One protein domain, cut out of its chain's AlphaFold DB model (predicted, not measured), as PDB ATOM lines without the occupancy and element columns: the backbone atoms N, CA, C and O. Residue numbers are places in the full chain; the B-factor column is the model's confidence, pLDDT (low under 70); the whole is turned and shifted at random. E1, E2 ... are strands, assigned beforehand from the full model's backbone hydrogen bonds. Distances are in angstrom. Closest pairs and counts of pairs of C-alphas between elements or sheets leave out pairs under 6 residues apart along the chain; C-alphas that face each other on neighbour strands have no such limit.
ATOM      1  N   GLN A  57     -38.990 -10.560 -48.583       96.44
ATOM      2  CA  GLN A  57     -38.262 -10.511 -49.846       96.44
ATOM      3  C   GLN A  57     -37.822  -9.068 -50.108       96.44
ATOM      4  O   GLN A  57     -38.680  -8.227 -50.398       96.44
ATOM      5  N   PRO A  58     -36.516  -8.756 -50.035       94.88
ATOM      6  CA  PRO A  58     -36.021  -7.435 -50.386       94.88
ATOM      7  C   PRO A  58     -36.196  -7.181 -51.888       94.88
ATOM      8  O   PRO A  58     -35.916  -8.041 -52.720       94.88
ATOM      9  N   VAL A  59     -36.653  -5.979 -52.224       94.31
ATOM     10  CA  VAL A  59     -36.778  -5.471 -53.598       94.31
ATOM     11  C   VAL A  59     -35.742  -4.375 -53.845       94.31
ATOM     12  O   VAL A  59     -35.119  -4.323 -54.906       94.31
ATOM     13  N   LEU A  60     -35.541  -3.520 -52.843       93.00
ATOM     14  CA  LEU A  60     -34.547  -2.458 -52.831       93.00
ATOM     15  C   LEU A  60     -33.811  -2.488 -51.497       93.00
ATOM     16  O   LEU A  60     -34.457  -2.442 -50.453       93.00
ATOM     17  N   ALA A  61     -32.486  -2.538 -51.530       92.44
ATOM     18  CA  ALA A  61     -31.660  -2.361 -50.345       92.44
ATOM     19  C   ALA A  61     -31.108  -0.936 -50.333       92.44
ATOM     20  O   ALA A  61     -30.751  -0.394 -51.383       92.44
ATOM     21  N   ASP A  62     -31.054  -0.326 -49.155       90.94
ATOM     22  CA  ASP A  62     -30.316   0.917 -49.010       90.94
ATOM     23  C   ASP A  62     -28.796   0.640 -49.106       90.94
ATOM     24  O   ASP A  62     -28.354  -0.473 -48.804       90.94
ATOM     25  N   PRO A  63     -27.969   1.626 -49.489       88.31
ATOM     26  CA  PRO A  63     -26.528   1.425 -49.647       88.31
ATOM     27  C   PRO A  63     -25.789   0.963 -48.388       88.31
ATOM     28  O   PRO A  63     -24.700   0.407 -48.494       88.31
ATOM     29  N   THR A  64     -26.350   1.209 -47.201       91.19
ATOM     30  CA  THR A  64     -25.760   0.779 -45.927       91.19
ATOM     31  C   THR A  64     -26.159  -0.647 -45.538       91.19
ATOM     32  O   THR A  64     -25.548  -1.218 -44.637       91.19
ATOM     33  N   GLY A  65     -27.154  -1.238 -46.210       90.56
ATOM     34  CA  GLY A  65     -27.666  -2.575 -45.908       90.56
ATOM     35  C   GLY A  65     -28.398  -2.667 -44.565       90.56
ATOM     36  O   GLY A  65     -28.534  -3.756 -44.007       90.56
ATOM     37  N   VAL A  66     -28.855  -1.539 -44.021       96.44
ATOM     38  CA  VAL A  66     -29.567  -1.451 -42.738       96.44
ATOM     39  C   VAL A  66     -31.079  -1.519 -42.954       96.44
ATOM     40  O   VAL A  66     -31.810  -2.090 -42.140       96.44
ATOM     41  N   PHE A  67     -31.550  -0.978 -44.073       96.31
ATOM     42  CA  PHE A  67     -32.944  -0.903 -44.463       96.31
ATOM     43  C   PHE A  67     -33.174  -1.528 -45.834       96.31
ATOM     44  O   PHE A  67     -32.363  -1.427 -46.755       96.31
ATOM     45  N   ALA A  68     -34.345  -2.129 -45.997       96.38
ATOM     46  CA  ALA A  68     -34.790  -2.601 -47.297       96.38
ATOM     47  C   ALA A  68     -36.277  -2.324 -47.504       96.38
ATOM     48  O   ALA A  68     -37.084  -2.500 -46.590       96.38
ATOM     49  N   LEU A  69     -36.635  -1.930 -48.724       95.88
ATOM     50  CA  LEU A  69     -38.006  -1.958 -49.219       95.88
ATOM     51  C   LEU A  69     -38.266  -3.337 -49.827       95.88
ATOM     52  O   LEU A  69     -37.469  -3.814 -50.636       95.88
ATOM     53  N   GLY A  70     -39.380  -3.974 -49.479       95.62
ATOM     54  CA  GLY A  70     -39.682  -5.307 -49.986       95.62
ATOM     55  C   GLY A  70     -41.056  -5.840 -49.608       95.62
ATOM     56  O   GLY A  70     -41.858  -5.143 -48.982       95.62
ATOM     57  N   PHE A  71     -41.322  -7.084 -49.995       96.25
ATOM     58  CA  PHE A  71     -42.550  -7.786 -49.639       96.25
ATOM     59  C   PHE A  71     -42.406  -8.433 -48.268       96.25
ATOM     60  O   PHE A  71     -41.544  -9.287 -48.062       96.25
ATOM     61  N   LEU A  72     -43.272  -8.048 -47.338       96.06
ATOM     62  CA  LEU A  72     -43.379  -8.626 -46.009       96.06
ATOM     63  C   LEU A  72     -44.579  -9.567 -45.952       96.06
ATOM     64  O   LEU A  72     -45.727  -9.153 -46.138       96.06
ATOM     65  N   ARG A  73     -44.322 -10.833 -45.634       95.12
ATOM     66  CA  ARG A  73     -45.361 -11.825 -45.394       95.12
ATOM     67  C   ARG A  73     -45.992 -11.603 -44.031       95.12
ATOM     68  O   ARG A  73     -45.388 -11.879 -43.000       95.12
ATOM     69  N   VAL A  74     -47.238 -11.142 -44.040       92.94
ATOM     70  CA  VAL A  74     -48.034 -10.972 -42.817       92.94
ATOM     71  C   VAL A  74     -48.736 -12.258 -42.405       92.94
ATOM     72  O   VAL A  74     -48.930 -12.500 -41.217       92.94
ATOM     73  N   ASN A  75     -49.128 -13.081 -43.378       91.06
ATOM     74  CA  ASN A  75     -49.660 -14.424 -43.163       91.06
ATOM     75  C   ASN A  75     -49.478 -15.278 -44.436       91.06
ATOM     76  O   ASN A  75     -48.839 -14.851 -45.397       91.06
ATOM     77  N   ALA A  76     -50.027 -16.494 -44.458       88.38
ATOM     78  CA  ALA A  76     -49.858 -17.426 -45.577       88.38
ATOM     79  C   ALA A  76     -50.308 -16.861 -46.941       88.38
ATOM     80  O   ALA A  76     -49.717 -17.208 -47.962       88.38
ATOM     81  N   THR A  77     -51.307 -15.976 -46.967       88.94
ATOM     82  CA  THR A  77     -51.943 -15.484 -48.199       88.94
ATOM     83  C   THR A  77     -51.790 -13.980 -48.423       88.94
ATOM     84  O   THR A  77     -52.143 -13.491 -49.493       88.94
ATOM     85  N   MET A  78     -51.262 -13.241 -47.447       91.19
ATOM     86  CA  MET A  78     -51.178 -11.784 -47.478       91.19
ATOM     87  C   MET A  78     -49.727 -11.311 -47.461       91.19
ATOM     88  O   MET A  78     -48.906 -11.756 -46.650       91.19
ATOM     89  N   LEU A  79     -49.450 -10.363 -48.350       93.56
ATOM     90  CA  LEU A  79     -48.191  -9.646 -48.460       93.56
ATOM     91  C   LEU A  79     -48.475  -8.155 -48.328       93.56
ATOM     92  O   LEU A  79     -49.384  -7.638 -48.980       93.56
ATOM     93  N   ASP A  80     -47.650  -7.481 -47.544       94.94
ATOM     94  CA  ASP A  80     -47.588  -6.026 -47.510       94.94
ATOM     95  C   ASP A  80     -46.296  -5.567 -48.180       94.94
ATOM     96  O   ASP A  80     -45.265  -6.235 -48.093       94.94
ATOM     97  N   LEU A  81     -46.319  -4.386 -48.792       95.00
ATOM     98  CA  LEU A  81     -45.077  -3.689 -49.112       95.00
ATOM     99  C   LEU A  81     -44.572  -3.005 -47.838       95.00
ATOM    100  O   LEU A  81     -45.337  -2.293 -47.187       95.00
ATOM    101  N   ALA A  82     -43.312  -3.208 -47.469       96.56
ATOM    102  CA  ALA A  82     -42.773  -2.707 -46.211       96.56
ATOM    103  C   ALA A  82     -41.350  -2.172 -46.351       96.56
ATOM    104  O   ALA A  82     -40.569  -2.671 -47.160       96.56
ATOM    105  N   VAL A  83     -41.016  -1.196 -45.505       97.50
ATOM    106  CA  VAL A  83     -39.627  -0.821 -45.216       97.50
ATOM    107  C   VAL A  83     -39.229  -1.497 -43.911       97.50
ATOM    108  O   VAL A  83     -39.842  -1.246 -42.867       97.50
ATOM    109  N   LEU A  84     -38.226  -2.367 -43.976       97.88
ATOM    110  CA  LEU A  84     -37.763  -3.191 -42.863       97.88
ATOM    111  C   LEU A  84     -36.377  -2.742 -42.405       97.88
ATOM    112  O   LEU A  84     -35.501  -2.527 -43.239       97.88
ATOM    113  N   HIS A  85     -36.166  -2.653 -41.093       97.62
ATOM    114  CA  HIS A  85     -34.828  -2.593 -40.513       97.62
ATOM    115  C   HIS A  85     -34.276  -4.019 -40.415       97.62
ATOM    116  O   HIS A  85     -34.766  -4.817 -39.612       97.62
ATOM    117  N   LEU A  86     -33.289  -4.356 -41.246       96.31
ATOM    118  CA  LEU A  86     -32.790  -5.725 -41.402       96.31
ATOM    119  C   LEU A  86     -32.186  -6.303 -40.110       96.31
ATOM    120  O   LEU A  86     -32.553  -7.427 -39.766       96.31
ATOM    121  N   PRO A  87     -31.360  -5.569 -39.330       96.62
ATOM    122  CA  PRO A  87     -30.769  -6.119 -38.107       96.62
ATOM    123  C   PRO A  87     -31.785  -6.520 -37.032       96.62
ATOM    124  O   PRO A  87     -31.519  -7.431 -36.253       96.62
ATOM    125  N   SER A  88     -32.942  -5.851 -36.965       97.12
ATOM    126  CA  SER A  88     -33.987  -6.166 -35.976       97.12
ATOM    127  C   SER A  88     -35.208  -6.871 -36.564       97.12
ATOM    128  O   SER A  88     -36.136  -7.177 -35.817       97.12
ATOM    129  N   ALA A  89     -35.245  -7.077 -37.884       95.31
ATOM    130  CA  ALA A  89     -36.423  -7.509 -38.642       95.31
ATOM    131  C   ALA A  89     -37.692  -6.669 -38.370       95.31
ATOM    132  O   ALA A  89     -38.815  -7.124 -38.600       95.31
ATOM    133  N   PHE A  90     -37.538  -5.438 -37.869       96.88
ATOM    134  CA  PHE A  90     -38.663  -4.607 -37.457       96.88
ATOM    135  C   PHE A  90     -39.192  -3.780 -38.641       96.88
ATOM    136  O   PHE A  90     -38.416  -3.044 -39.262       96.88
ATOM    137  N   PRO A  91     -40.499  -3.850 -38.958       96.50
ATOM    138  CA  PRO A  91     -41.095  -3.023 -39.999       96.50
ATOM    139  C   PRO A  91     -41.300  -1.591 -39.508       96.50
ATOM    140  O   PRO A  91     -42.113  -1.337 -38.623       96.50
ATOM    141  N   LEU A  92     -40.599  -0.644 -40.130       97.00
ATOM    142  CA  LEU A  92     -40.757   0.785 -39.846       97.00
ATOM    143  C   LEU A  92     -41.967   1.389 -40.563       97.00
ATOM    144  O   LEU A  92     -42.587   2.325 -40.063       97.00
ATOM    145  N   TRP A  93     -42.308   0.854 -41.735       97.25
ATOM    146  CA  TRP A  93     -43.463   1.279 -42.518       97.25
ATOM    147  C   TRP A  93     -44.071   0.096 -43.267       97.25
ATOM    148  O   TRP A  93     -43.344  -0.799 -43.700       97.25
ATOM    149  N   ARG A  94     -45.399   0.105 -43.439       96.12
ATOM    150  CA  ARG A  94     -46.161  -0.904 -44.186       96.12
ATOM    151  C   ARG A  94     -47.273  -0.255 -45.007       96.12
ATOM    152  O   ARG A  94     -48.063   0.529 -44.478       96.12
ATOM    153  N   ALA A  95     -47.380  -0.639 -46.273       92.94
ATOM    154  CA  ALA A  95     -48.551  -0.388 -47.096       92.94
ATOM    155  C   ALA A  95     -49.628  -1.416 -46.750       92.94
ATOM    156  O   ALA A  95     -49.612  -2.529 -47.264       92.94
ATOM    157  N   ILE A  96     -50.564  -1.038 -45.881       86.12
ATOM    158  CA  ILE A  96     -51.717  -1.880 -45.557       86.12
ATOM    159  C   ILE A  96     -52.708  -1.786 -46.727       86.12
ATOM    160  O   ILE A  96     -53.228  -0.687 -46.975       86.12
TER     161      ILE A  96
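AT A GLANCE: This is residues 57 to 96 of the 146 residues of the protein "Hypothetical protein" of Miscanthus lutarioriparius (UniProt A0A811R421). Picture one small ribbon-like sheet of four strands, E1 to E4, that lie side by side in chain order and fold back and forth through three hairpins. The sheet is strongly twisted, its strands' lines turning by 86 degrees from edge to edge, with hardly any curl at 4 degrees, and the turns after E1 and after E2 reach out at opposite ends of the long axis. The printed part has 40 residues, with no named helix and four named strands in the order E1, E2, E3, E4, which is also their order across the antiparallel sheet; the class is all strand. The whole is compact, with a radius of gyration of the C-alphas of 9.7 A, and elongated, with spans of 31 by 18 by 15 A.

IN THESE COORDINATES: Find C-alpha 57 at (-38.262, -10.511, -49.846); there E1 begins, and it runs over residues 57 to 61, 10.5 A from first to last C-alpha. After five residues, E2 takes residues 67 to 73 and covers 16.6 A, starting from C-alpha 67 at (-32.944, -0.903, -44.463). After five more residues comes E3, residues 79 to 85, 17.1 A long. Last is E4, residues 90 to 95, 14.4 A long, which ends at C-alpha 95 at (-48.551, -0.388, -47.096).

HOW THE PARTS SIT: The four strands form a meander, each strand the antiparallel neighbour of the one before. Look first at the hairpin of E1 and E2, with 162 degrees between their directions: the C-alphas of Pro 58 and Gly 70 face each other at 4.3 A, and N 59 and O 69 are within hydrogen-bond range at 2.8 A. In the hairpin of E2 and E3, at 148 degrees, the C-alphas of Leu 69 and Val 83 face each other at 4.5 A. There N 70 and O 82 are 2.9 A apart and N 72 and O 80 are 2.8 A apart, both within hydrogen-bond range. In the hairpin of E3 and E4, at 142 degrees, the C-alphas of Ala 82 and Arg 94 face each other at 4.3 A, and N 95 and O 81 are within hydrogen-bond range at 2.8 A. E2 and E3 are inner strands; the edge strands E1 and E4 are apart.

THE WHOLE: The two C-alphas farthest apart are those of Thr 64, between E1 and E2, and Thr 77, between E2 and E3, at 30.9 A. The C-alphas of Gln 57 and Ile 96, the first and last printed, are 16.6 A apart. The printed part has no cut, and its three links between strands are tight. The mean pLDDT of the printed part is 94.3, and no printed residue is under 70.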